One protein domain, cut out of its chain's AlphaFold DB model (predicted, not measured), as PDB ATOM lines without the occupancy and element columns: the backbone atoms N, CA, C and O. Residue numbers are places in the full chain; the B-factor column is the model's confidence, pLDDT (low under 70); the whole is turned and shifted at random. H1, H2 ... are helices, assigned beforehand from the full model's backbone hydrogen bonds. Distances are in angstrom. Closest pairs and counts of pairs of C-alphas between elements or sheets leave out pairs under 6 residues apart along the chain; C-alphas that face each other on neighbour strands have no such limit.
ATOM      1  N   ALA A  30     232.019 227.255 240.658       93.06
ATOM      2  CA  ALA A  30     231.469 225.941 240.997       93.06
ATOM      3  C   ALA A  30     230.150 226.051 241.780       93.06
ATOM      4  O   ALA A  30     229.213 225.294 241.532       93.06
ATOM      5  N   ILE A  31     230.063 227.028 242.689       94.62
ATOM      6  CA  ILE A  31     228.852 227.306 243.468       94.62
ATOM      7  C   ILE A  31     227.731 227.755 242.525       94.62
ATOM      8  O   ILE A  31     226.653 227.166 242.539       94.62
ATOM      9  N   PHE A  32     227.997 228.738 241.657       95.56
ATOM     10  CA  PHE A  32     227.008 229.232 240.695       95.56
ATOM     11  C   PHE A  32     226.551 228.157 239.706       95.56
ATOM     12  O   PHE A  32     225.357 228.051 239.438       95.56
ATOM     13  N   ALA A  33     227.465 227.320 239.211       95.75
ATOM     14  CA  ALA A  33     227.114 226.193 238.350       95.75
ATOM     15  C   ALA A  33     226.164 225.210 239.056       95.75
ATOM     16  O   ALA A  33     225.167 224.787 238.471       95.75
ATOM     17  N   GLY A  34     226.429 224.898 240.329       95.62
ATOM     18  CA  GLY A  34     225.541 224.073 241.147       95.62
ATOM     19  C   GLY A  34     224.160 224.701 241.347       95.62
ATOM     20  O   GLY A  34     223.155 224.015 241.168       95.62
ATOM     21  N   VAL A  35     224.090 226.004 241.652       96.12
ATOM     22  CA  VAL A  35     222.815 226.738 241.790       96.12
ATOM     23  C   VAL A  35     222.007 226.686 240.492       96.12
ATOM     24  O   VAL A  35     220.822 226.366 240.524       96.12
ATOM     25  N   ILE A  36     222.635 226.942 239.342       95.12
ATOM     26  CA  ILE A  36     221.964 226.885 238.034       95.12
ATOM     27  C   ILE A  36     221.416 225.478 237.773       95.12
ATOM     28  O   ILE A  36     220.259 225.333 237.381       95.12
ATOM     29  N   ALA A  37     222.211 224.438 238.031       95.94
ATOM     30  CA  ALA A  37     221.767 223.061 237.848       95.94
ATOM     31  C   ALA A  37     220.586 222.701 238.762       95.94
ATOM     32  O   ALA A  37     219.622 222.089 238.301       95.94
ATOM     33  N   ALA A  38     220.621 223.129 240.028       94.00
ATOM     34  CA  ALA A  38     219.492 222.969 240.937       94.00
ATOM     35  C   ALA A  38     218.235 223.657 240.398       94.00
ATOM     36  O   ALA A  38     217.185 223.018 240.343       94.00
ATOM     37  N   LEU A  39     218.331 224.908 239.939       91.81
ATOM     38  CA  LEU A  39     217.191 225.645 239.384       91.81
ATOM     39  C   LEU A  39     216.579 224.947 238.165       91.81
ATOM     40  O   LEU A  39     215.358 224.834 238.082       91.81
ATOM     41  N   ILE A  40     217.405 224.430 237.253       94.38
ATOM     42  CA  ILE A  40     216.926 223.673 236.087       94.38
ATOM     43  C   ILE A  40     216.141 222.436 236.542       94.38
ATOM     44  O   ILE A  40     214.999 222.243 236.124       94.38
ATOM     45  N   VAL A  41     216.718 221.624 237.434       95.06
ATOM     46  CA  VAL A  41     216.053 220.426 237.978       95.06
ATOM     47  C   VAL A  41     214.761 220.797 238.704       95.06
ATOM     48  O   VAL A  41     213.744 220.127 238.537       95.06
ATOM     49  N   HIS A  42     214.774 221.888 239.469       91.19
ATOM     50  CA  HIS A  42     213.609 222.373 240.199       91.19
ATOM     51  C   HIS A  42     212.466 222.745 239.252       91.19
ATOM     52  O   HIS A  42     211.335 222.325 239.476       91.19
ATOM     53  N   ILE A  43     212.751 223.475 238.169       88.94
ATOM     54  CA  ILE A  43     211.749 223.864 237.167       88.94
ATOM     55  C   ILE A  43     211.154 222.628 236.480       88.94
ATOM     56  O   ILE A  43     209.936 222.552 236.317       88.94
ATOM     57  N   LEU A  44     211.982 221.644 236.120       91.50
ATOM     58  CA  LEU A  44     211.514 220.403 235.494       91.50
ATOM     59  C   LEU A  44     210.589 219.605 236.427       91.50
ATOM     60  O   LEU A  44     209.515 219.174 236.012       91.50
ATOM     61  N   LEU A  45     210.973 219.450 237.697       90.81
ATOM     62  CA  LEU A  45     210.167 218.749 238.702       90.81
ATOM     63  C   LEU A  45     208.904 219.523 239.104       90.81
ATOM     64  O   LEU A  45     207.872 218.924 239.422       90.81
ATOM     65  N   ALA A  46     208.960 220.856 239.085       85.19
ATOM     66  CA  ALA A  46     207.797 221.705 239.290       85.19
ATOM     67  C   ALA A  46     206.794 221.514 238.147       85.19
ATOM     68  O   ALA A  46     205.622 221.255 238.409       85.19
ATOM     69  N   LEU A  47     207.255 221.544 236.892       86.50
ATOM     70  CA  LEU A  47     206.400 221.301 235.732       86.50
ATOM     71  C   LEU A  47     205.787 219.893 235.777       86.50
ATOM     72  O   LEU A  47     204.584 219.743 235.575       86.50
ATOM     73  N   LEU A  48     206.578 218.880 236.144       87.75
ATOM     74  CA  LEU A  48     206.083 217.519 236.359       87.75
ATOM     75  C   LEU A  48     204.997 217.463 237.444       87.75
ATOM     76  O   LEU A  48     203.940 216.873 237.230       87.75
ATOM     77  N   GLY A  49     205.220 218.126 238.578       81.69
ATOM     78  CA  GLY A  49     204.238 218.225 239.658       81.69
ATOM     79  C   GLY A  49     202.938 218.876 239.224       81.69
ATOM     80  O   GLY A  49     201.864 218.384 239.554       81.69
ATOM     81  N   THR A  50     203.023 219.955 238.442       82.38
ATOM     82  CA  THR A  50     201.830 220.615 237.903       82.38
ATOM     83  C   THR A  50     201.075 219.728 236.923       82.38
ATOM     84  O   THR A  50     199.850 219.708 236.972       82.38
ATOM     85  N   ALA A  51     201.772 218.954 236.085       80.81
ATOM     86  CA  ALA A  51     201.134 218.014 235.172       80.81
ATOM     87  C   ALA A  51     200.385 216.916 235.943       80.81
ATOM     88  O   ALA A  51     199.201 216.698 235.696       80.81
ATOM     89  N   ILE A  52     201.036 216.296 236.935       83.00
ATOM     90  CA  ILE A  52     200.421 215.272 237.796       83.00
ATOM     91  C   ILE A  52     199.237 215.865 238.572       83.00
ATOM     92  O   ILE A  52     198.140 215.305 238.567       83.00
ATOM     93  N   GLY A  53     199.433 217.031 239.188       77.69
ATOM     94  CA  GLY A  53     198.406 217.736 239.946       77.69
ATOM     95  C   GLY A  53     197.185 218.066 239.089       77.69
ATOM     96  O   GLY A  53     196.066 217.754 239.488       77.69
ATOM     97  N   ALA A  54     197.391 218.602 237.883       80.25
ATOM     98  CA  ALA A  54     196.315 218.926 236.950       80.25
ATOM     99  C   ALA A  54     195.508 217.692 236.529       80.25
ATOM    100  O   ALA A  54     194.292 217.784 236.378       80.25
ATOM    101  N   THR A  55     196.155 216.531 236.390       81.44
ATOM    102  CA  THR A  55     195.464 215.271 236.065       81.44
ATOM    103  C   THR A  55     194.745 214.627 237.253       81.44
ATOM    104  O   THR A  55     193.920 213.747 237.045       81.44
ATOM    105  N   SER A  56     195.034 215.046 238.491       75.38
ATOM    106  CA  SER A  56     194.469 214.440 239.709       75.38
ATOM    107  C   SER A  56     193.149 215.065 240.186       75.38
ATOM    108  O   SER A  56     192.554 214.580 241.147       75.38
ATOM    109  N   VAL A  57     192.695 216.152 239.552       68.44
ATOM    110  CA  VAL A  57     191.497 216.887 239.979       68.44
ATOM    111  C   VAL A  57     190.245 216.296 239.336       68.44
ATOM    112  O   VAL A  57     189.960 216.557 238.169       68.44
ATOM    113  N   PHE A  66     189.426 219.587 248.139       57.94
ATOM    114  CA  PHE A  66     190.503 220.557 247.947       57.94
ATOM    115  C   PHE A  66     191.502 220.626 249.110       57.94
ATOM    116  O   PHE A  66     192.661 220.980 248.893       57.94
ATOM    117  N   GLN A  67     191.108 220.238 250.329       62.34
ATOM    118  CA  GLN A  67     192.012 220.255 251.484       62.34
ATOM    119  C   GLN A  67     193.118 219.193 251.353       62.34
ATOM    120  O   GLN A  67     194.275 219.457 251.681       62.34
ATOM    121  N   HIS A  68     192.790 218.014 250.816       60.50
ATOM    122  CA  HIS A  68     193.762 216.939 250.577       60.50
ATOM    123  C   HIS A  68     194.699 217.254 249.400       60.50
ATOM    124  O   HIS A  68     195.886 216.932 249.460       60.50
ATOM    125  N   LEU A  69     194.192 217.935 248.361       67.25
ATOM    126  CA  LEU A  69     195.004 218.387 247.222       67.25
ATOM    127  C   LEU A  69     196.107 219.366 247.662       67.25
ATOM    128  O   LEU A  69     197.239 219.278 247.185       67.25
ATOM    129  N   GLY A  70     195.815 220.248 248.626       69.94
ATOM    130  CA  GLY A  70     196.796 221.191 249.169       69.94
ATOM    131  C   GLY A  70     197.969 220.516 249.891       69.94
ATOM    132  O   GLY A  70     199.119 220.910 249.703       69.94
ATOM    133  N   ILE A  71     197.707 219.459 250.669       75.94
ATOM    134  CA  ILE A  71     198.759 218.716 251.388       75.94
ATOM    135  C   ILE A  71     199.687 217.999 250.400       75.94
ATOM    136  O   ILE A  71     200.907 218.052 250.556       75.94
ATOM    137  N   GLY A  72     199.133 217.382 249.350       77.06
ATOM    138  CA  GLY A  72     199.922 216.717 248.307       77.06
ATOM    139  C   GLY A  72     200.869 217.675 247.578       77.06
ATOM    140  O   GLY A  72     202.038 217.349 247.376       77.06
ATOM    141  N   ALA A  73     200.405 218.888 247.259       79.88
ATOM    142  CA  ALA A  73     201.231 219.917 246.628       79.88
ATOM    143  C   ALA A  73     202.398 220.376 247.523       79.88
ATOM    144  O   ALA A  73     203.512 220.579 247.034       79.88
ATOM    145  N   LEU A  74     202.168 220.501 248.836       74.12
ATOM    146  CA  LEU A  74     203.217 220.843 249.803       74.12
ATOM    147  C   LEU A  74     204.264 219.732 249.924       74.12
ATOM    148  O   LEU A  74     205.461 220.011 249.859       74.12
ATOM    149  N   VAL A  75     203.822 218.475 250.038       84.25
ATOM    150  CA  VAL A  75     204.719 217.310 250.090       84.25
ATOM    151  C   VAL A  75     205.539 217.202 248.803       84.25
ATOM    152  O   VAL A  75     206.755 217.035 248.867       84.25
ATOM    153  N   TRP A  76     204.913 217.370 247.634       86.19
ATOM    154  CA  TRP A  76     205.614 217.353 246.347       86.19
ATOM    155  C   TRP A  76     206.647 218.479 246.232       86.19
ATOM    156  O   TRP A  76     207.774 218.256 245.799       86.19
ATOM    157  N   THR A  77     206.298 219.689 246.670       83.06
ATOM    158  CA  THR A  77     207.221 220.831 246.650       83.06
ATOM    159  C   THR A  77     208.437 220.582 247.543       83.06
ATOM    160  O   THR A  77     209.564 220.844 247.120       83.06
ATOM    161  N   ALA A  78     208.234 220.021 248.740       83.94
ATOM    162  CA  ALA A  78     209.327 219.641 249.633       83.94
ATOM    163  C   ALA A  78     210.239 218.577 248.995       83.94
ATOM    164  O   ALA A  78     211.462 218.719 249.010       83.94
ATOM    165  N   LEU A  79     209.658 217.556 248.351       89.62
ATOM    166  CA  LEU A  79     210.421 216.546 247.608       89.62
ATOM    167  C   LEU A  79     211.238 217.168 246.466       89.62
ATOM    168  O   LEU A  79     212.414 216.845 246.301       89.62
ATOM    169  N   ASN A  80     210.658 218.108 245.717       91.88
ATOM    170  CA  ASN A  80     211.354 218.812 244.640       91.88
ATOM    171  C   ASN A  80     212.549 219.622 245.146       91.88
ATOM    172  O   ASN A  80     213.607 219.609 244.514       91.88
ATOM    173  N   MET A  81     212.386 220.337 246.263       89.31
ATOM    174  CA  MET A  81     213.465 221.112 246.883       89.31
ATOM    175  C   MET A  81     214.608 220.207 247.339       89.31
ATOM    176  O   MET A  81     215.771 220.527 247.079       89.31
ATOM    177  N   LEU A  82     214.285 219.047 247.915       92.38
ATOM    178  CA  LEU A  82     215.276 218.075 248.358       92.38
ATOM    179  C   LEU A  82     216.076 217.505 247.176       92.38
ATOM    180  O   LEU A  82     217.306 217.557 247.177       92.38
ATOM    181  N   ILE A  83     215.388 217.012 246.139       95.19
ATOM    182  CA  ILE A  83     216.030 216.403 244.960       95.19
ATOM    183  C   ILE A  83     216.879 217.435 244.210       95.19
ATOM    184  O   ILE A  83     218.024 217.163 243.850       95.19
ATOM    185  N   SER A  84     216.339 218.635 243.995       95.44
ATOM    186  CA  SER A  84     217.048 219.725 243.320       95.44
ATOM    187  C   SER A  84     218.320 220.136 244.070       95.44
ATOM    188  O   SER A  84     219.391 220.223 243.462       95.44
ATOM    189  N   THR A  85     218.225 220.314 245.391       94.44
ATOM    190  CA  THR A  85     219.369 220.650 246.248       94.44
ATOM    191  C   THR A  85     220.438 219.569 246.175       94.44
ATOM    192  O   THR A  85     221.604 219.878 245.951       94.44
ATOM    193  N   VAL A  86     220.047 218.295 246.271       96.00
ATOM    194  CA  VAL A  86     220.969 217.155 246.172       96.00
ATOM    195  C   VAL A  86     221.777 217.193 244.874       96.00
ATOM    196  O   VAL A  86     223.006 217.069 244.908       96.00
ATOM    197  N   VAL A  87     221.111 217.403 243.735       97.31
ATOM    198  CA  VAL A  87     221.774 217.449 242.424       97.31
ATOM    199  C   VAL A  87     222.706 218.657 242.319       97.31
ATOM    200  O   VAL A  87     223.860 218.517 241.909       97.31
ATOM    201  N   GLY A  88     222.243 219.837 242.727       95.88
ATOM    202  CA  GLY A  88     223.052 221.052 242.674       95.88
ATOM    203  C   GLY A  88     224.270 221.010 243.597       95.88
ATOM    204  O   GLY A  88     225.367 221.384 243.180       95.88
ATOM    205  N   SER A  89     224.121 220.484 244.816       96.12
ATOM    206  CA  SER A  89     225.227 220.311 245.759       96.12
ATOM    207  C   SER A  89     226.250 219.290 245.261       96.12
ATOM    208  O   SER A  89     227.453 219.523 245.399       96.12
ATOM    209  N   TYR A  90     225.807 218.197 244.628       96.81
ATOM    210  CA  TYR A  90     226.699 217.230 243.983       96.81
ATOM    211  C   TYR A  90     227.532 217.877 242.867       96.81
ATOM    212  O   TYR A  90     228.753 217.716 242.836       96.81
ATOM    213  N   ILE A  91     226.895 218.655 241.985       96.12
ATOM    214  CA  ILE A  91     227.575 219.350 240.881       96.12
ATOM    215  C   ILE A  91     228.558 220.400 241.413       96.12
ATOM    216  O   ILE A  91     229.702 220.445 240.962       96.12
ATOM    217  N   ALA A  92     228.163 221.187 242.419       95.56
ATOM    218  CA  ALA A  92     229.053 222.150 243.066       95.56
ATOM    219  C   ALA A  92     230.286 221.468 243.681       95.56
ATOM    220  O   ALA A  92     231.405 221.963 243.555       95.56
ATOM    221  N   GLY A  93     230.100 220.302 244.305       93.19
ATOM    222  CA  GLY A  93     231.186 219.497 244.857       93.19
ATOM    223  C   GLY A  93     232.120 218.904 243.800       93.19
ATOM    224  O   GLY A  93     233.341 218.907 243.989       93.19
ATOM    225  N   ARG A  94     231.556 218.445 242.675       93.00
ATOM    226  CA  ARG A  94     232.304 217.912 241.525       93.00
ATOM    227  C   ARG A  94     233.144 218.974 240.820       93.00
ATOM    228  O   ARG A  94     234.161 218.638 240.237       93.00
ATOM    229  N   LEU A  95     232.728 220.236 240.853       91.62
ATOM    230  CA  LEU A  95     233.461 221.343 240.227       91.62
ATOM    231  C   LEU A  95     234.401 222.074 241.192       91.62
ATOM    232  O   LEU A  95     235.118 222.989 240.786       91.62
ATOM    233  N   ALA A  96     234.388 221.712 242.472       90.31
ATOM    234  CA  ALA A  96     235.229 222.358 243.463       90.31
ATOM    235  C   ALA A  96     236.730 222.033 243.227       90.31
ATOM    236  O   ALA A  96     237.030 221.054 242.551       90.31
ATOM    237  N   PRO A  97     237.698 222.765 243.831       82.56
ATOM    238  CA  PRO A  97     239.138 222.480 243.691       82.56
ATOM    239  C   PRO A  97     239.752 221.737 244.890       82.56
ATOM    240  O   PRO A  97     240.596 220.877 244.700       82.56
ATOM    241  N   HIS A  98     239.263 221.952 246.121       79.44
ATOM    242  CA  HIS A  98     239.693 221.185 247.319       79.44
ATOM    243  C   HIS A  98     238.492 220.739 248.185       79.44
ATOM    244  O   HIS A  98     238.278 219.570 248.466       79.44
ATOM    245  N   GLU A  99     237.657 221.727 248.502       87.44
ATOM    246  CA  GLU A  99     236.422 221.760 249.303       87.44
ATOM    247  C   GLU A  99     235.130 221.041 248.919       87.44
ATOM    248  O   GLU A  99     234.130 221.752 248.952       87.44
ATOM    249  N   GLY A 100     235.065 219.766 248.524       89.56
ATOM    250  CA  GLY A 100     233.798 219.191 248.010       89.56
ATOM    251  C   GLY A 100     232.565 219.458 248.896       89.56
ATOM    252  O   GLY A 100     231.558 219.994 248.431       89.56
ATOM    253  N   ALA A 101     232.678 219.169 250.196       93.31
ATOM    254  CA  ALA A 101     231.590 219.365 251.157       93.31
ATOM    255  C   ALA A 101     231.227 220.844 251.362       93.31
ATOM    256  O   ALA A 101     230.050 221.201 251.373       93.31
ATOM    257  N   LEU A 102     232.239 221.713 251.474       92.88
ATOM    258  CA  LEU A 102     232.027 223.151 251.656       92.88
ATOM    259  C   LEU A 102     231.340 223.782 250.446       92.88
ATOM    260  O   LEU A 102     230.510 224.660 250.631       92.88
ATOM    261  N   HIS A 103     231.640 223.335 249.222       94.06
ATOM    262  CA  HIS A 103     230.996 223.878 248.021       94.06
ATOM    263  C   HIS A 103     229.535 223.436 247.910       94.06
ATOM    264  O   HIS A 103     228.699 224.245 247.516       94.06
ATOM    265  N   GLY A 104     229.208 222.203 248.321       93.44
ATOM    266  CA  GLY A 104     227.819 221.752 248.448       93.44
ATOM    267  C   GLY A 104     227.034 222.576 249.475       93.44
ATOM    268  O   GLY A 104     225.942 223.051 249.171       93.44
ATOM    269  N   LEU A 105     227.629 222.823 250.650       95.62
ATOM    270  CA  LEU A 105     227.032 223.643 251.710       95.62
ATOM    271  C   LEU A 105     226.881 225.122 251.305       95.62
ATOM    272  O   LEU A 105     225.842 225.726 251.557       95.62
ATOM    273  N   LEU A 106     227.897 225.707 250.663       94.25
ATOM    274  CA  LEU A 106     227.860 227.083 250.154       94.25
ATOM    275  C   LEU A 106     226.787 227.253 249.078       94.25
ATOM    276  O   LEU A 106     226.055 228.238 249.101       94.25
ATOM    277  N   MET A 107     226.670 226.292 248.161       95.12
ATOM    278  CA  MET A 107     225.613 226.281 247.151       95.12
ATOM    279  C   MET A 107     224.226 226.217 247.792       95.12
ATOM    280  O   MET A 107     223.365 227.012 247.414       95.12
ATOM    281  N   PHE A 108     224.031 225.357 248.799       96.06
ATOM    282  CA  PHE A 108     222.788 225.315 249.569       96.06
ATOM    283  C   PHE A 108     222.493 226.673 250.211       96.06
ATOM    284  O   PHE A 108     221.435 227.238 249.960       96.06
ATOM    285  N   GLY A 109     223.451 227.258 250.936       95.12
ATOM    286  CA  GLY A 109     223.274 228.558 251.590       95.12
ATOM    287  C   GLY A 109     222.932 229.692 250.617       95.12
ATOM    288  O   GLY A 109     222.009 230.464 250.874       95.12
ATOM    289  N   VAL A 110     223.616 229.770 249.470       95.50
ATOM    290  CA  VAL A 110     223.294 230.743 248.412       95.50
ATOM    291  C   VAL A 110     221.884 230.505 247.871       95.50
ATOM    292  O   VAL A 110     221.116 231.456 247.736       95.50
ATOM    293  N   SER A 111     221.514 229.249 247.615       92.50
ATOM    294  CA  SER A 111     220.175 228.887 247.152       92.50
ATOM    295  C   SER A 111     219.094 229.258 248.173       92.50
ATOM    296  O   SER A 111     218.065 229.807 247.792       92.50
ATOM    297  N   THR A 112     219.332 229.043 249.471       90.81
ATOM    298  CA  THR A 112     218.412 229.431 250.550       90.81
ATOM    299  C   THR A 112     218.260 230.946 250.644       90.81
ATOM    300  O   THR A 112     217.140 231.428 250.777       90.81
ATOM    301  N   ILE A 113     219.346 231.719 250.528       93.62
ATOM    302  CA  ILE A 113     219.278 233.191 250.528       93.62
ATOM    303  C   ILE A 113     218.467 233.690 249.328       93.62
ATOM    304  O   ILE A 113     217.594 234.540 249.493       93.62
ATOM    305  N   ILE A 114     218.714 233.141 248.133       88.62
ATOM    306  CA  ILE A 114     217.945 233.474 246.927       88.62
ATOM    307  C   ILE A 114     216.472 233.103 247.122       88.62
ATOM    308  O   ILE A 114     215.600 233.916 246.827       88.62
ATOM    309  N   ALA A 115     216.179 231.916 247.653       84.00
ATOM    310  CA  ALA A 115     214.815 231.466 247.908       84.00
ATOM    311  C   ALA A 115     214.093 232.360 248.927       84.00
ATOM    312  O   ALA A 115     212.949 232.739 248.692       84.00
ATOM    313  N   LEU A 116     214.759 232.754 250.016       84.62
ATOM    314  CA  LEU A 116     214.218 233.694 251.001       84.62
ATOM    315  C   LEU A 116     213.966 235.067 250.379       84.62
ATOM    316  O   LEU A 116     212.908 235.651 250.597       84.62
ATOM    317  N   TRP A 117     214.899 235.569 249.570       81.62
ATOM    318  CA  TRP A 117     214.720 236.830 248.857       81.62
ATOM    319  C   TRP A 117     213.529 236.772 247.894       81.62
ATOM    320  O   TRP A 117     212.677 237.657 247.926       81.62
ATOM    321  N   LEU A 118     213.398 235.700 247.107       82.25
ATOM    322  CA  LEU A 118     212.245 235.475 246.234       82.25
ATOM    323  C   LEU A 118     210.940 235.319 247.020       82.25
ATOM    324  O   LEU A 118     209.914 235.826 246.581       82.25
ATOM    325  N   ALA A 119     210.963 234.668 248.184       74.88
ATOM    326  CA  ALA A 119     209.799 234.542 249.056       74.88
ATOM    327  C   ALA A 119     209.360 235.906 249.609       74.88
ATOM    328  O   ALA A 119     208.169 236.209 249.608       74.88
ATOM    329  N   ILE A 120     210.308 236.760 250.009       73.69
ATOM    330  CA  ILE A 120     210.036 238.142 250.431       73.69
ATOM    331  C   ILE A 120     209.475 238.955 249.261       73.69
ATOM    332  O   ILE A 120     208.480 239.659 249.432       73.69
ATOM    333  N   LEU A 121     210.069 238.844 248.067       75.50
ATOM    334  CA  LEU A 121     209.563 239.505 246.861       75.50
ATOM    335  C   LEU A 121     208.151 239.027 246.520       75.50
ATOM    336  O   LEU A 121     207.292 239.844 246.207       75.50
ATOM    337  N   LEU A 122     207.882 237.726 246.611       64.44
ATOM    338  CA  LEU A 122     206.563 237.155 246.370       64.44
ATOM    339  C   LEU A 122     205.545 237.662 247.396       64.44
ATOM    340  O   LEU A 122     204.483 238.135 247.002       64.44
ATOM    341  N   ALA A 123     205.881 237.641 248.686       60.88
ATOM    342  CA  ALA A 123     205.031 238.175 249.749       60.88
ATOM    343  C   ALA A 123     204.743 239.674 249.555       60.88
ATOM    344  O   ALA A 123     203.610 240.118 249.729       60.88
ATOM    345  N   SER A 124     205.748 240.438 249.122       58.28
ATOM    346  CA  SER A 124     205.610 241.864 248.811       58.28
ATOM    347  C   SER A 124     204.730 242.091 247.579       58.28
ATOM    348  O   SER A 124     203.894 242.992 247.568       58.28
ATOM    349  N   ASN A 125     204.870 241.244 246.554       56.34
ATOM    350  CA  ASN A 125     204.054 241.307 245.349       56.34
ATOM    351  C   ASN A 125     202.600 240.928 245.628       56.34
ATOM    352  O   ASN A 125     201.736 241.598 245.093       56.34
ATOM    353  N   LEU A 126     202.293 239.960 246.498       51.38
ATOM    354  CA  LEU A 126     200.905 239.608 246.853       51.38
ATOM    355  C   LEU A 126     200.110 240.791 247.434       51.38
ATOM    356  O   LEU A 126     198.896 240.866 247.256       51.38
ATOM    357  N   ILE A 127     200.791 241.745 248.070       53.75
ATOM    358  CA  ILE A 127     200.188 242.972 248.609       53.75
ATOM    359  C   ILE A 127     199.883 243.997 247.487       53.75
ATOM    360  O   ILE A 127     199.030 244.865 247.664       53.75
ATOM    361  N   GLY A 128     200.518 243.881 246.309       50.03
ATOM    362  CA  GLY A 128     200.332 244.768 245.145       50.03
ATOM    363  C   GLY A 128     199.787 244.114 243.858       50.03
ATOM    364  O   GLY A 128     199.372 244.814 242.933       50.03
ATOM    365  N   SER A 129     199.740 242.783 243.764       45.44
ATOM    366  CA  SER A 129     199.532 242.010 242.529       45.44
ATOM    367  C   SER A 129     198.072 241.667 242.243       45.44
ATOM    368  O   SER A 129     197.769 240.604 241.705       45.44
ATOM    369  N   ALA A 130     197.159 242.582 242.558       43.97
ATOM    370  CA  ALA A 130     195.879 242.640 241.861       43.97
ATOM    371  C   ALA A 130     195.959 243.479 240.571       43.97
ATOM    372  O   ALA A 130     195.021 243.461 239.781       43.97
ATOM    373  N   PHE A 131     197.064 244.208 240.338       34.09
ATOM    374  CA  PHE A 131     197.073 245.292 239.348       34.09
ATOM    375  C   PHE A 131     197.814 245.056 238.029       34.09
ATOM    376  O   PHE A 131     197.570 245.837 237.123       34.09
ATOM    377  N   ASN A 132     198.649 244.023 237.843       38.72
ATOM    378  CA  ASN A 132     199.355 243.824 236.560       38.72
ATOM    379  C   ASN A 132     199.678 242.349 236.266       38.72
ATOM    380  O   ASN A 132     200.827 241.914 236.306       38.72
ATOM    381  N   VAL A 133     198.658 241.563 235.929       38.75
ATOM    382  CA  VAL A 133     198.850 240.384 235.076       38.75
ATOM    383  C   VAL A 133     198.855 240.911 233.645       38.75
ATOM    384  O   VAL A 133     197.829 241.435 233.243       38.75
ATOM    385  N   ILE A 134     199.976 240.837 232.916       35.38
ATOM    386  CA  ILE A 134     200.080 240.597 231.455       35.38
ATOM    387  C   ILE A 134     201.546 240.813 231.032       35.38
ATOM    388  O   ILE A 134     202.037 241.924 230.876       35.38
ATOM    389  N   GLY A 135     202.243 239.696 230.840       29.11
ATOM    390  CA  GLY A 135     203.559 239.592 230.216       29.11
ATOM    391  C   GLY A 135     203.829 238.106 230.008       29.11
ATOM    392  O   GLY A 135     204.100 237.386 230.966       29.11
ATOM    393  N   ALA A 136     203.629 237.623 228.783       37.28
ATOM    394  CA  ALA A 136     203.264 236.247 228.421       37.28
ATOM    395  C   ALA A 136     204.237 235.098 228.800       37.28
ATOM    396  O   ALA A 136     203.968 233.955 228.452       37.28
ATOM    397  N   GLY A 137     205.312 235.346 229.554       29.67
ATOM    398  CA  GLY A 137     206.194 234.308 230.116       29.67
ATOM    399  C   GLY A 137     205.905 233.930 231.578       29.67
ATOM    400  O   GLY A 137     206.324 232.869 232.027       29.67
ATOM    401  N   ALA A 138     205.158 234.752 232.327       32.59
ATOM    402  CA  ALA A 138     204.883 234.540 233.758       32.59
ATOM    403  C   ALA A 138     203.628 233.679 234.054       32.59
ATOM    404  O   ALA A 138     203.374 233.301 235.200       32.59
ATOM    405  N   ASN A 139     202.836 233.344 233.028       41.38
ATOM    406  CA  ASN A 139     201.489 232.775 233.185       41.38
ATOM    407  C   ASN A 139     201.431 231.278 233.558       41.38
ATOM    408  O   ASN A 139     200.354 230.805 233.916       41.38
ATOM    409  N   ALA A 140     202.546 230.541 233.537       35.12
ATOM    410  CA  ALA A 140     202.590 229.161 234.041       35.12
ATOM    411  C   ALA A 140     202.929 229.093 235.544       35.12
ATOM    412  O   ALA A 140     202.382 228.273 236.276       35.12
ATOM    413  N   PHE A 141     203.781 230.003 236.026       38.47
ATOM    414  CA  PHE A 141     204.255 230.020 237.413       38.47
ATOM    415  C   PHE A 141     203.303 230.789 238.351       38.47
ATOM    416  O   PHE A 141     203.078 230.377 239.485       38.47
ATOM    417  N   GLY A 142     202.653 231.857 237.864       37.38
ATOM    418  CA  GLY A 142     201.776 232.719 238.675       37.38
ATOM    419  C   GLY A 142     200.401 232.137 239.036       37.38
ATOM    420  O   GLY A 142     199.736 232.660 239.924       37.38
ATOM    421  N   ARG A 143     199.965 231.053 238.380       38.28
ATOM    422  CA  ARG A 143     198.665 230.407 238.654       38.28
ATOM    423  C   ARG A 143     198.735 229.262 239.671       38.28
ATOM    424  O   ARG A 143     197.709 228.923 240.244       38.28
ATOM    425  N   SER A 144     199.923 228.706 239.931       39.28
ATOM    426  CA  SER A 144     200.105 227.554 240.837       39.28
ATOM    427  C   SER A 144     200.446 227.924 242.288       39.28
ATOM    428  O   SER A 144     200.437 227.059 243.157       39.28
ATOM    429  N   LEU A 145     200.719 229.198 242.587       39.12
ATOM    430  CA  LEU A 145     201.153 229.646 243.921       39.12
ATOM    431  C   LEU A 145     200.011 230.105 244.848       39.12
ATOM    432  O   LEU A 145     200.266 230.479 245.991       39.12
ATOM    433  N   SER A 146     198.751 230.020 244.413       39.69
ATOM    434  CA  SER A 146     197.580 230.321 245.256       39.69
ATOM    435  C   SER A 146     197.332 229.283 246.361       39.69
ATOM    436  O   SER A 146     196.558 229.543 247.276       39.69
ATOM    437  N   VAL A 147     198.016 228.133 246.326       39.94
ATOM    438  CA  VAL A 147     197.850 227.040 247.303       39.94
ATOM    439  C   VAL A 147     198.583 227.316 248.626       39.94
ATOM    440  O   VAL A 147     198.203 226.776 249.660       39.94
ATOM    441  N   ILE A 148     199.567 228.222 248.642       36.25
ATOM    442  CA  ILE A 148     200.250 228.643 249.883       36.25
ATOM    443  C   ILE A 148     199.474 229.779 250.594       36.25
ATOM    444  O   ILE A 148     199.764 230.121 251.736       36.25
ATOM    445  N   ALA A 149     198.412 230.311 249.980       33.78
ATOM    446  CA  ALA A 149     197.575 231.373 250.538       33.78
ATOM    447  C   ALA A 149     196.185 230.860 250.974       33.78
ATOM    448  O   ALA A 149     195.161 231.228 250.400       33.78
ATOM    449  N   SER A 150     196.115 230.033 252.018       38.22
ATOM    450  CA  SER A 150     194.837 229.844 252.736       38.22
ATOM    451  C   SER A 150     194.688 230.998 253.725       38.22
ATOM    452  O   SER A 150     195.558 231.121 254.586       38.22
ATOM    453  N   PRO A 151     193.708 231.914 253.540       37.62
ATOM    454  CA  PRO A 151     192.257 231.718 253.602       37.62
ATOM    455  C   PRO A 151     191.528 232.470 252.464       37.62
ATOM    456  O   PRO A 151     190.303 232.571 252.457       37.62
ATOM    457  N   ILE A 152     192.270 233.022 251.496       37.34
ATOM    458  CA  ILE A 152     191.711 233.817 250.396       37.34
ATOM    459  C   ILE A 152     190.945 232.893 249.443       37.34
ATOM    460  O   ILE A 152     189.947 233.306 248.856       37.34
ATOM    461  N   SER A 153     191.348 231.620 249.353       38.38
ATOM    462  CA  SER A 153     190.640 230.582 248.601       38.38
ATOM    463  C   SER A 153     189.169 230.469 249.007       38.38
ATOM    464  O   SER A 153     188.310 230.426 248.133       38.38
ATOM    465  N   ASN A 154     188.861 230.508 250.306       40.31
ATOM    466  CA  ASN A 154     187.489 230.366 250.801       40.31
ATOM    467  C   ASN A 154     186.639 231.588 250.435       40.31
ATOM    468  O   ASN A 154     185.511 231.437 249.989       40.31
ATOM    469  N   MET A 155     187.212 232.790 250.513       36.66
ATOM    470  CA  MET A 155     186.523 234.047 250.205       36.66
ATOM    471  C   MET A 155     186.273 234.235 248.697       36.66
ATOM    472  O   MET A 155     185.231 234.746 248.283       36.66
ATOM    473  N   VAL A 156     187.224 233.798 247.865       43.47
ATOM    474  CA  VAL A 156     187.105 233.794 246.398       43.47
ATOM    475  C   VAL A 156     186.112 232.724 245.946       43.47
ATOM    476  O   VAL A 156     185.261 232.990 245.102       43.47
ATOM    477  N   GLN A 157     186.167 231.532 246.538       40.84
ATOM    478  CA  GLN A 157     185.294 230.418 246.180       40.84
ATOM    479  C   GLN A 157     183.859 230.610 246.687       40.84
ATOM    480  O   GLN A 157     182.925 230.247 245.983       40.84
ATOM    481  N   GLU A 158     183.652 231.240 247.846       44.38
ATOM    482  CA  GLU A 158     182.323 231.587 248.368       44.38
ATOM    483  C   GLU A 158     181.638 232.668 247.520       44.38
ATOM    484  O   GLU A 158     180.454 232.537 247.197       44.38
ATOM    485  N   LYS A 159     182.393 233.667 247.036       42.53
ATOM    486  CA  LYS A 159     181.878 234.627 246.044       42.53
ATOM    487  C   LYS A 159     181.579 233.987 244.689       42.53
ATOM    488  O   LYS A 159     180.615 234.389 244.046       42.53
ATOM    489  N   LEU A 160     182.358 232.998 244.254       42.72
ATOM    490  CA  LEU A 160     182.124 232.302 242.982       42.72
ATOM    491  C   LEU A 160     180.996 231.265 243.060       42.72
ATOM    492  O   LEU A 160     180.309 231.046 242.070       42.72
ATOM    493  N   ARG A 161     180.765 230.648 244.222       48.88
ATOM    494  CA  ARG A 161     179.701 229.650 244.408       48.88
ATOM    495  C   ARG A 161     178.310 230.280 244.489       48.88
ATOM    496  O   ARG A 161     177.336 229.619 244.156       48.88
ATOM    497  N   ASN A 162     178.216 231.535 244.932       48.47
ATOM    498  CA  ASN A 162     176.936 232.215 245.154       48.47
ATOM    499  C   ASN A 162     176.588 233.271 244.089       48.47
ATOM    500  O   ASN A 162     175.566 233.942 244.200       48.47
ATOM    501  N   THR A 163     177.427 233.437 243.061       45.78
ATOM    502  CA  THR A 163     177.214 234.450 242.019       45.78
ATOM    503  C   THR A 163     177.289 233.796 240.647       45.78
ATOM    504  O   THR A 163     178.280 233.144 240.328       45.78
ATOM    505  N   ASN A 164     176.245 233.976 239.832       49.12
ATOM    506  CA  ASN A 164     176.199 233.467 238.463       49.12
ATOM    507  C   ASN A 164     177.422 233.993 237.688       49.12
ATOM    508  O   ASN A 164     177.582 235.208 237.549       49.12
ATOM    509  N   VAL A 165     178.300 233.095 237.228       48.09
ATOM    510  CA  VAL A 165     179.590 233.422 236.579       48.09
ATOM    511  C   VAL A 165     179.392 234.350 235.370       48.09
ATOM    512  O   VAL A 165     180.236 235.206 235.096       48.09
ATOM    513  N   ASP A 166     178.224 234.269 234.732       53.09
ATOM    514  CA  ASP A 166     177.830 235.133 233.617       53.09
ATOM    515  C   ASP A 166     177.640 236.594 234.049       53.09
ATOM    516  O   ASP A 166     178.025 237.515 233.330       53.09
ATOM    517  N   ASN A 167     177.105 236.836 235.251       54.53
ATOM    518  CA  ASN A 167     176.920 238.192 235.770       54.53
ATOM    519  C   ASN A 167     178.257 238.839 236.132       54.53
ATOM    520  O   ASN A 167     178.439 240.025 235.883       54.53
ATOM    521  N   LEU A 168     179.216 238.059 236.637       49.09
ATOM    522  CA  LEU A 168     180.549 238.557 236.970       49.09
ATOM    523  C   LEU A 168     181.359 238.901 235.709       49.09
ATOM    524  O   LEU A 168     182.049 239.918 235.681       49.09
ATOM    525  N   GLN A 169     181.244 238.094 234.646       49.22
ATOM    526  CA  GLN A 169     181.819 238.424 233.339       49.22
ATOM    527  C   GLN A 169     181.189 239.684 232.745       49.22
ATOM    528  O   GLN A 169     181.915 240.529 232.220       49.22
ATOM    529  N   ASN A 170     179.869 239.837 232.858       53.34
ATOM    530  CA  ASN A 170     179.161 241.022 232.378       53.34
ATOM    531  C   ASN A 170     179.534 242.274 233.185       53.34
ATOM    532  O   ASN A 170     179.740 243.336 232.604       53.34
ATOM    533  N   GLU A 171     179.714 242.155 234.501       52.38
ATOM    534  CA  GLU A 171     180.146 243.255 235.364       52.38
ATOM    535  C   GLU A 171     181.610 243.636 235.102       52.38
ATOM    536  O   GLU A 171     181.932 244.813 234.983       52.38
ATOM    537  N   PHE A 172     182.492 242.652 234.908       47.34
ATOM    538  CA  PHE A 172     183.893 242.873 234.541       47.34
ATOM    539  C   PHE A 172     184.026 243.510 233.149       47.34
ATOM    540  O   PHE A 172     184.819 244.429 232.952       47.34
ATOM    541  N   LYS A 173     183.196 243.081 232.192       49.78
ATOM    542  CA  LYS A 173     183.107 243.651 230.841       49.78
ATOM    543  C   LYS A 173     182.556 245.080 230.856       49.78
ATOM    544  O   LYS A 173     183.078 245.930 230.141       49.78
ATOM    545  N   ASN A 174     181.574 245.362 231.711       58.00
ATOM    546  CA  ASN A 174     181.032 246.708 231.902       58.00
ATOM    547  C   ASN A 174     182.037 247.640 232.601       58.00
ATOM    548  O   ASN A 174     182.166 248.794 232.204       58.00
ATOM    549  N   MET A 175     182.825 247.137 233.559       49.34
ATOM    550  CA  MET A 175     183.913 247.894 234.200       49.34
ATOM    551  C   MET A 175     185.084 248.199 233.261       49.34
ATOM    552  O   MET A 175     185.774 249.194 233.454       49.34
ATOM    553  N   LEU A 176     185.334 247.346 232.266       55.69
ATOM    554  CA  LEU A 176     186.350 247.590 231.238       55.69
ATOM    555  C   LEU A 176     185.875 248.599 230.176       55.69
ATOM    556  O   LEU A 176     186.709 249.159 229.465       55.69
ATOM    557  N   GLY A 177     184.558 248.822 230.074       55.16
ATOM    558  CA  GLY A 177     183.933 249.789 229.169       55.16
ATOM    559  C   GLY A 177     183.756 251.191 229.763       55.16
ATOM    560  O   GLY A 177     183.771 252.166 229.016       55.16
ATOM    561  N   SER A 178     183.631 251.319 231.086       49.25
ATOM    562  CA  SER A 178     183.506 252.613 231.762       49.25
ATOM    563  C   SER A 178     184.857 253.105 232.293       49.25
ATOM    564  O   SER A 178     185.342 252.632 233.316       49.25
ATOM    565  N   GLU A 179     185.431 254.067 231.577       51.28
ATOM    566  CA  GLU A 179     186.165 255.222 232.115       51.28
ATOM    567  C   GLU A 179     187.255 254.960 233.186       51.28
ATOM    568  O   GLU A 179     187.036 254.717 234.372       51.28
ATOM    569  N   LYS A 180     188.499 255.068 232.718       49.97
ATOM    570  CA  LYS A 180     189.714 254.435 233.242       49.97
ATOM    571  C   LYS A 180     190.439 255.193 234.372       49.97
ATOM    572  O   LYS A 180     191.612 254.904 234.583       49.97
ATOM    573  N   SER A 181     189.824 256.163 235.062       49.12
ATOM    574  CA  SER A 181     190.610 257.098 235.901       49.12
ATOM    575  C   SER A 181     190.184 257.307 237.361       49.12
ATOM    576  O   SER A 181     191.035 257.719 238.141       49.12
ATOM    577  N   GLU A 182     188.956 256.989 237.792       45.19
ATOM    578  CA  GLU A 182     188.552 257.231 239.201       45.19
ATOM    579  C   GLU A 182     188.064 255.979 239.949       45.19
ATOM    580  O   GLU A 182     188.284 255.839 241.153       45.19
ATOM    581  N   LEU A 183     187.521 254.984 239.239       49.00
ATOM    582  CA  LEU A 183     187.022 253.739 239.840       49.00
ATOM    583  C   LEU A 183     188.140 252.798 240.333       49.00
ATOM    584  O   LEU A 183     187.883 251.822 241.045       49.00
ATOM    585  N   GLN A 184     189.393 253.076 239.961       50.94
ATOM    586  CA  GLN A 184     190.553 252.304 240.395       50.94
ATOM    587  C   GLN A 184     190.900 252.594 241.862       50.94
ATOM    588  O   GLN A 184     191.306 251.678 242.569       50.94
ATOM    589  N   SER A 185     190.666 253.817 242.345       51.09
ATOM    590  CA  SER A 185     191.059 254.284 243.682       51.09
ATOM    591  C   SER A 185     190.209 253.670 244.799       51.09
ATOM    592  O   SER A 185     190.747 253.190 245.796       51.09
ATOM    593  N   GLU A 186     188.885 253.610 244.623       56.81
ATOM    594  CA  GLU A 186     187.975 253.029 245.622       56.81
ATOM    595  C   GLU A 186     188.099 251.498 245.680       56.81
ATOM    596  O   GLU A 186     188.112 250.904 246.761       56.81
ATOM    597  N   LYS A 187     188.256 250.846 244.519       56.00
ATOM    598  CA  LYS A 187     188.483 249.396 244.435       56.00
ATOM    599  C   LYS A 187     189.852 249.006 244.974       56.00
ATOM    600  O   LYS A 187     189.936 248.031 245.710       56.00
ATOM    601  N   LEU A 188     190.894 249.788 244.686       47.50
ATOM    602  CA  LEU A 188     192.223 249.638 245.283       47.50
ATOM    603  C   LEU A 188     192.154 249.774 246.810       47.50
ATOM    604  O   LEU A 188     192.740 248.957 247.512       47.50
ATOM    605  N   TYR A 189     191.401 250.750 247.330       56.84
ATOM    606  CA  TYR A 189     191.245 250.963 248.771       56.84
ATOM    607  C   TYR A 189     190.498 249.812 249.464       56.84
ATOM    608  O   TYR A 189     190.980 249.280 250.464       56.84
ATOM    609  N   LYS A 190     189.357 249.369 248.912       57.22
ATOM    610  CA  LYS A 190     188.589 248.228 249.447       57.22
ATOM    611  C   LYS A 190     189.366 246.917 249.352       57.22
ATOM    612  O   LYS A 190     189.351 246.132 250.294       57.22
ATOM    613  N   LEU A 191     190.086 246.699 248.252       52.50
ATOM    614  CA  LEU A 191     190.894 245.502 248.053       52.50
ATOM    615  C   LEU A 191     192.120 245.476 248.970       52.50
ATOM    616  O   LEU A 191     192.431 244.424 249.517       52.50
ATOM    617  N   LYS A 192     192.772 246.625 249.196       52.09
ATOM    618  CA  LYS A 192     193.866 246.757 250.167       52.09
ATOM    619  C   LYS A 192     193.387 246.436 251.582       52.09
ATOM    620  O   LYS A 192     194.036 245.649 252.259       52.09
ATOM    621  N   HIS A 193     192.241 246.979 252.000       62.06
ATOM    622  CA  HIS A 193     191.660 246.676 253.316       62.06
ATOM    623  C   HIS A 193     191.263 245.209 253.462       62.06
ATOM    624  O   HIS A 193     191.563 244.592 254.479       62.06
ATOM    625  N   GLN A 194     190.648 244.620 252.439       62.12
ATOM    626  CA  GLN A 194     190.267 243.208 252.450       62.12
ATOM    627  C   GLN A 194     191.496 242.282 252.465       62.12
ATOM    628  O   GLN A 194     191.512 241.288 253.188       62.12
ATOM    629  N   ALA A 195     192.545 242.621 251.709       51.25
ATOM    630  CA  ALA A 195     193.810 241.897 251.720       51.25
ATOM    631  C   ALA A 195     194.526 242.030 253.070       51.25
ATOM    632  O   ALA A 195     195.045 241.045 253.580       51.25
ATOM    633  N   GLU A 196     194.513 243.217 253.680       56.00
ATOM    634  CA  GLU A 196     195.104 243.450 254.997       56.00
ATOM    635  C   GLU A 196     194.357 242.686 256.101       56.00
ATOM    636  O   GLU A 196     194.989 242.100 256.978       56.00
ATOM    637  N   GLN A 197     193.025 242.621 256.042       63.72
ATOM    638  CA  GLN A 197     192.215 241.831 256.973       63.72
ATOM    639  C   GLN A 197     192.451 240.326 256.799       63.72
ATOM    640  O   GLN A 197     192.759 239.643 257.776       63.72
ATOM    641  N   ALA A 198     192.439 239.820 255.562       53.75
ATOM    642  CA  ALA A 198     192.764 238.422 255.272       53.75
ATOM    643  C   ALA A 198     194.208 238.058 255.683       53.75
ATOM    644  O   ALA A 198     194.460 236.957 256.181       53.75
ATOM    645  N   ALA A 199     195.157 238.989 255.524       49.19
ATOM    646  CA  ALA A 199     196.544 238.848 255.967       49.19
ATOM    647  C   ALA A 199     196.676 238.840 257.502       49.19
ATOM    648  O   ALA A 199     197.505 238.125 258.057       49.19
ATOM    649  N   ARG A 200     195.855 239.615 258.217       58.66
ATOM    650  CA  ARG A 200     195.847 239.634 259.688       58.66
ATOM    651  C   ARG A 200     195.216 238.372 260.275       58.66
ATOM    652  O   ARG A 200     195.755 237.821 261.231       58.66
ATOM    653  N   GLU A 201     194.128 237.882 259.689       60.12
ATOM    654  CA  GLU A 201     193.477 236.632 260.107       60.12
ATOM    655  C   GLU A 201     194.373 235.414 259.858       60.12
ATOM    656  O   GLU A 201     194.516 234.556 260.735       60.12
ATOM    657  N   THR A 202     195.062 235.376 258.711       51.62
ATOM    658  CA  THR A 202     196.116 234.378 258.472       51.62
ATOM    659  C   THR A 202     197.260 234.498 259.428       51.62
ATOM    660  O   THR A 202     197.681 233.480 259.956       51.62
ATOM    661  N   ALA A 203     197.786 235.704 259.642       47.50
ATOM    662  CA  ALA A 203     198.909 235.892 260.543       47.50
ATOM    663  C   ALA A 203     198.556 235.367 261.941       47.50
ATOM    664  O   ALA A 203     199.347 234.639 262.536       47.50
ATOM    665  N   TYR A 204     197.343 235.638 262.432       55.19
ATOM    666  CA  TYR A 204     196.879 235.179 263.741       55.19
ATOM    667  C   TYR A 204     196.731 233.651 263.831       55.19
ATOM    668  O   TYR A 204     197.247 233.041 264.769       55.19
ATOM    669  N   GLN A 205     196.100 233.007 262.841       55.66
ATOM    670  CA  GLN A 205     195.986 231.539 262.805       55.66
ATOM    671  C   GLN A 205     197.326 230.849 262.528       55.66
ATOM    672  O   GLN A 205     197.593 229.769 263.055       55.66
ATOM    673  N   ALA A 206     198.201 231.498 261.763       49.34
ATOM    674  CA  ALA A 206     199.560 231.046 261.553       49.34
ATOM    675  C   ALA A 206     200.326 231.093 262.873       49.34
ATOM    676  O   ALA A 206     200.989 230.125 263.178       49.34
ATOM    677  N   THR A 207     200.183 232.120 263.716       43.47
ATOM    678  CA  THR A 207     201.047 232.342 264.897       43.47
ATOM    679  C   THR A 207     201.134 231.137 265.856       43.47
ATOM    680  O   THR A 207     202.222 230.819 266.342       43.47
ATOM    681  N   SER A 208     200.035 230.411 266.100       52.22
ATOM    682  CA  SER A 208     200.029 229.225 266.982       52.22
ATOM    683  C   SER A 208     200.547 227.946 266.300       52.22
ATOM    684  O   SER A 208     201.139 227.081 266.951       52.22
ATOM    685  N   VAL A 209     200.398 227.852 264.978       50.66
ATOM    686  CA  VAL A 209     200.972 226.796 264.129       50.66
ATOM    687  C   VAL A 209     202.462 227.072 263.844       50.66
ATOM    688  O   VAL A 209     203.266 226.142 263.775       50.66
ATOM    689  N   THR A 210     202.863 228.345 263.799       56.16
ATOM    690  CA  THR A 210     204.199 228.855 263.469       56.16
ATOM    691  C   THR A 210     205.231 228.369 264.468       56.16
ATOM    692  O   THR A 210     206.289 227.935 264.047       56.16
ATOM    693  N   ALA A 211     204.950 228.345 265.774       63.94
ATOM    694  CA  ALA A 211     205.949 227.897 266.749       63.94
ATOM    695  C   ALA A 211     206.375 226.430 266.533       63.94
ATOM    696  O   ALA A 211     207.563 226.115 266.586       63.94
ATOM    697  N   LYS A 212     205.422 225.533 266.237       65.44
ATOM    698  CA  LYS A 212     205.719 224.122 265.932       65.44
ATOM    699  C   LYS A 212     206.348 223.975 264.547       65.44
ATOM    700  O   LYS A 212     207.322 223.243 264.398       65.44
ATOM    701  N   MET A 213     205.843 224.707 263.554       68.50
ATOM    702  CA  MET A 213     206.379 224.699 262.189       68.50
ATOM    703  C   MET A 213     207.798 225.268 262.101       68.50
ATOM    704  O   MET A 213     208.588 224.762 261.314       68.50
ATOM    705  N   SER A 214     208.160 226.247 262.933       80.12
ATOM    706  CA  SER A 214     209.512 226.812 262.986       80.12
ATOM    707  C   SER A 214     210.543 225.770 263.407       80.12
ATOM    708  O   SER A 214     211.612 225.705 262.807       80.12
ATOM    709  N   TRP A 215     210.221 224.913 264.383       83.19
ATOM    710  CA  TRP A 215     211.104 223.806 264.762       83.19
ATOM    711  C   TRP A 215     211.229 222.772 263.643       83.19
ATOM    712  O   TRP A 215     212.342 222.357 263.333       83.19
ATOM    713  N   TYR A 216     210.124 222.400 262.988       81.44
ATOM    714  CA  TYR A 216     210.183 221.497 261.833       81.44
ATOM    715  C   TYR A 216     211.027 222.075 260.694       81.44
ATOM    716  O   TYR A 216     211.898 221.382 260.178       81.44
ATOM    717  N   ALA A 217     210.817 223.343 260.340       83.25
ATOM    718  CA  ALA A 217     211.596 224.030 259.317       83.25
ATOM    719  C   ALA A 217     213.080 224.096 259.694       83.25
ATOM    720  O   ALA A 217     213.935 223.813 258.862       83.25
ATOM    721  N   PHE A 218     213.394 224.398 260.957       88.75
ATOM    722  CA  PHE A 218     214.765 224.403 261.456       88.75
ATOM    723  C   PHE A 218     215.436 223.035 261.289       88.75
ATOM    724  O   PHE A 218     216.487 222.945 260.658       88.75
ATOM    725  N   PHE A 219     214.826 221.959 261.798       91.50
ATOM    726  CA  PHE A 219     215.414 220.621 261.694       91.50
ATOM    727  C   PHE A 219     215.506 220.135 260.245       91.50
ATOM    728  O   PHE A 219     216.513 219.530 259.882       91.50
ATOM    729  N   MET A 220     214.518 220.442 259.401       88.62
ATOM    730  CA  MET A 220     214.571 220.133 257.969       88.62
ATOM    731  C   MET A 220     215.732 220.851 257.280       88.62
ATOM    732  O   MET A 220     216.515 220.201 256.597       88.62
ATOM    733  N   LEU A 221     215.920 222.151 257.528       91.12
ATOM    734  CA  LEU A 221     217.044 222.909 256.967       91.12
ATOM    735  C   LEU A 221     218.397 222.379 257.452       91.12
ATOM    736  O   LEU A 221     219.353 222.316 256.679       91.12
ATOM    737  N   VAL A 222     218.491 221.962 258.718       94.12
ATOM    738  CA  VAL A 222     219.706 221.330 259.247       94.12
ATOM    739  C   VAL A 222     219.984 220.020 258.507       94.12
ATOM    740  O   VAL A 222     221.105 219.823 258.034       94.12
ATOM    741  N   ILE A 223     218.981 219.157 258.342       93.88
ATOM    742  CA  ILE A 223     219.117 217.887 257.613       93.88
ATOM    743  C   ILE A 223     219.522 218.134 256.154       93.88
ATOM    744  O   ILE A 223     220.460 217.502 255.668       93.88
ATOM    745  N   GLU A 224     218.881 219.082 255.472       92.06
ATOM    746  CA  GLU A 224     219.213 219.458 254.095       92.06
ATOM    747  C   GLU A 224     220.641 219.988 253.976       92.06
ATOM    748  O   GLU A 224     221.357 219.609 253.053       92.06
ATOM    749  N   SER A 225     221.097 220.799 254.932       95.50
ATOM    750  CA  SER A 225     222.465 221.325 254.932       95.50
ATOM    751  C   SER A 225     223.515 220.216 255.077       95.50
ATOM    752  O   SER A 225     224.537 220.223 254.386       95.50
ATOM    753  N   ILE A 226     223.242 219.216 255.926       96.19
ATOM    754  CA  ILE A 226     224.104 218.043 256.104       96.19
ATOM    755  C   ILE A 226     224.110 217.220 254.817       96.19
ATOM    756  O   ILE A 226     225.179 216.840 254.332       96.19
ATOM    757  N   LEU A 227     222.935 216.987 254.229       96.06
ATOM    758  CA  LEU A 227     222.800 216.254 252.977       96.06
ATOM    759  C   LEU A 227     223.532 216.965 251.829       96.06
ATOM    760  O   LEU A 227     224.276 216.325 251.090       96.06
ATOM    761  N   ALA A 228     223.403 218.286 251.720       95.38
ATOM    762  CA  ALA A 228     224.110 219.112 250.749       95.38
ATOM    763  C   ALA A 228     225.634 218.993 250.902       95.38
ATOM    764  O   ALA A 228     226.353 218.780 249.922       95.38
ATOM    765  N   ALA A 229     226.141 219.054 252.136       95.62
ATOM    766  CA  ALA A 229     227.560 218.862 252.416       95.62
ATOM    767  C   ALA A 229     228.034 217.442 252.045       95.62
ATOM    768  O   ALA A 229     229.088 217.274 251.424       95.62
ATOM    769  N   MET A 230     227.252 216.409 252.371       96.62
ATOM    770  CA  MET A 230     227.560 215.025 252.001       96.62
ATOM    771  C   MET A 230     227.593 214.841 250.481       96.62
ATOM    772  O   MET A 230     228.558 214.283 249.953       96.62
ATOM    773  N   MET A 231     226.595 215.360 249.768       96.56
ATOM    774  CA  MET A 231     226.512 215.253 248.312       96.56
ATOM    775  C   MET A 231     227.630 216.025 247.616       96.56
ATOM    776  O   MET A 231     228.225 215.508 246.670       96.56
ATOM    777  N   GLY A 232     228.011 217.195 248.132       94.56
ATOM    778  CA  GLY A 232     229.193 217.909 247.654       94.56
ATOM    779  C   GLY A 232     230.489 217.114 247.859       94.56
ATOM    780  O   GLY A 232     231.349 217.053 246.978       94.56
ATOM    781  N   ARG A 233     230.629 216.422 248.997       94.38
ATOM    782  CA  ARG A 233     231.782 215.542 249.248       94.38
ATOM    783  C   ARG A 233     231.841 214.380 248.257       94.38
ATOM    784  O   ARG A 233     232.921 214.064 247.761       94.38
ATOM    785  N   ILE A 234     230.700 213.749 247.981       94.88
ATOM    786  CA  ILE A 234     230.592 212.637 247.026       94.88
ATOM    787  C   ILE A 234     230.925 213.117 245.610       94.88
ATOM    788  O   ILE A 234     231.741 212.491 244.937       94.88
ATOM    789  N   GLY A 235     230.381 214.265 245.196       91.81
ATOM    790  CA  GLY A 235     230.676 214.873 243.896       91.81
ATOM    791  C   GLY A 235     232.166 215.066 243.663       91.81
ATOM    792  O   GLY A 235     232.668 214.758 242.583       91.81
ATOM    793  N   ARG A 236     232.898 215.478 244.704       90.69
ATOM    794  CA  ARG A 236     234.348 215.600 244.607       90.69
ATOM    795  C   ARG A 236     235.062 214.260 244.458       90.69
ATOM    796  O   ARG A 236     235.936 214.134 243.609       90.69
ATOM    797  N   ARG A 237     234.742 213.283 245.307       89.56
ATOM    798  CA  ARG A 237     235.414 211.971 245.282       89.56
ATOM    799  C   ARG A 237     235.350 211.347 243.888       89.56
ATOM    800  O   ARG A 237     236.360 210.879 243.386       89.56
ATOM    801  N   ASN A 238     234.201 211.463 243.229       88.44
ATOM    802  CA  ASN A 238     234.018 210.955 241.872       88.44
ATOM    803  C   ASN A 238     234.893 211.668 240.824       88.44
ATOM    804  O   ASN A 238     235.285 211.040 239.849       88.44
ATOM    805  N   GLN A 239     235.201 212.958 241.003       84.12
ATOM    806  CA  GLN A 239     236.118 213.681 240.114       84.12
ATOM    807  C   GLN A 239     237.564 213.199 240.280       84.12
ATOM    808  O   GLN A 239     238.264 213.036 239.288       84.12
ATOM    809  N   LEU A 240     238.007 212.976 241.522       83.00
ATOM    810  CA  LEU A 240     239.378 212.544 241.810       83.00
ATOM    811  C   LEU A 240     239.662 211.170 241.198       83.00
ATOM    812  O   LEU A 240     240.612 211.038 240.436       83.00
ATOM    813  N   ASN A 241     238.770 210.203 241.424       82.50
ATOM    814  CA  ASN A 241     238.905 208.856 240.869       82.50
ATOM    815  C   ASN A 241     238.933 208.848 239.328       82.50
ATOM    816  O   ASN A 241     239.554 207.984 238.724       82.50
ATOM    817  N   GLN A 242     238.240 209.790 238.677       80.69
ATOM    818  CA  GLN A 242     238.232 209.877 237.215       80.69
ATOM    819  C   GLN A 242     239.574 210.372 236.660       80.69
ATOM    820  O   GLN A 242     239.982 209.922 235.596       80.69
ATOM    821  N   ASN A 243     240.247 211.287 237.361       80.06
ATOM    822  CA  ASN A 243     241.554 211.784 236.939       80.06
ATOM    823  C   ASN A 243     242.630 210.699 237.084       80.06
ATOM    824  O   ASN A 243     243.433 210.536 236.177       80.06
ATOM    825  N   GLU A 244     242.583 209.908 238.163       80.88
ATOM    826  CA  GLU A 244     243.518 208.794 238.389       80.88
ATOM    827  C   GLU A 244     243.487 207.763 237.245       80.88
ATOM    828  O   GLU A 244     244.536 207.326 236.794       80.88
ATOM    829  N   CYS A 245     242.310 207.437 236.698       76.94
ATOM    830  CA  CYS A 245     242.192 206.517 235.557       76.94
ATOM    831  C   CYS A 245     242.693 207.073 234.213       76.94
ATOM    832  O   CYS A 245     242.803 206.310 233.258       76.94
ATOM    833  N   HIS A 246     242.903 208.386 234.085       71.81
ATOM    834  CA  HIS A 246     243.418 208.991 232.850       71.81
ATOM    835  C   HIS A 246     244.945 209.132 232.843       71.81
ATOM    836  O   HIS A 246     245.507 209.387 231.779       71.81
TER     837      HIS A 246
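Overview. This is residues 30 to 57 and 66 to 246 of the 248 residues of an uncharacterized protein of Pantoea sp. Mhis (UniProt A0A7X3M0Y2). What shape do these atoms make? The long, kinked helix H7 arches along the model, and near one end its residues 224 to 239 pack with the hairpin of H2 and H3 as a three-helix bundle, with H1 alongside H2. Toward the opposite end the helices spread apart, and H4, H5 and H6 follow a long loop without clearly packing on another helix. What is printed? The printed part has 209 residues with seven named helices, H1 to H7 in chain order, and no named strand: all helix. It is loose and elongated, with a radius of gyration of the C-alphas of 22.2 A and spans of 74 by 39 by 34 A.

Arrangement. What does the longest helix touch? H7, residues 183 to 244, has a kink of 67 degrees near residue 209. With residues 225 to 237 alone it touches H3, residues 100 to 126, opposite ways at a shallow tilt of 11 degrees, the closest C-alphas being those of Gly 104 and Gly 232, 4.2 A apart. It touches H2, residues 66 to 94, the same way at 37 degrees, only just steep, closest at the C-alphas of Gly 93 and Gly 232, 3.8 A. How is the bundle completed? H2 and H3 form a helical hairpin, closest at the C-alphas of Ser 89 and Gly 104, 4.0 A; H2, H3 and H7 are an up-and-down bundle, each running against the one before. H1, residues 30 to 55, touches H2 opposite ways at a shallow tilt of 25 degrees, with the C-alphas of Gly 34 and Gly 88 closest at 4.2 A. What of the rest? H4, residues 145 to 148, is close to but not clearly touching H2; H5, residues 152 to 161, stands likewise to H7, and H6, residues 165 to 177, touches no helix. Every O i to N i+4 pair is within hydrogen-bond range in H1, H3, H5 and H6, against 24 of 25 in H2 and 52 of 58 in H7; H4 is too short for such a pair.

Along the chain. Where does H7 run? It goes from C-alpha 183 at (187.022, 253.739, 239.840) to C-alpha 244 at (243.518, 208.794, 238.389), 72.2 A. How long are the others? H1, from C-alpha 30 at (231.469, 225.941, 240.997), measures 37.9 A, H2 42.4 A, H3 38.7 A, H4 6.1 A, H5 14.1 A and H6 18.5 A.

Size, cuts and confidence. Where is the printed part broken? Residues 58 to 65 are not printed, and C-alphas 57 and 66 are 8.8 A apart. Which link is long? That from H3 to H4, residues 127 to 144. Where is confidence low? The mean pLDDT of the printed part is 70.3, and residues 57, 66 to 70 and 122 to 213 are under 70.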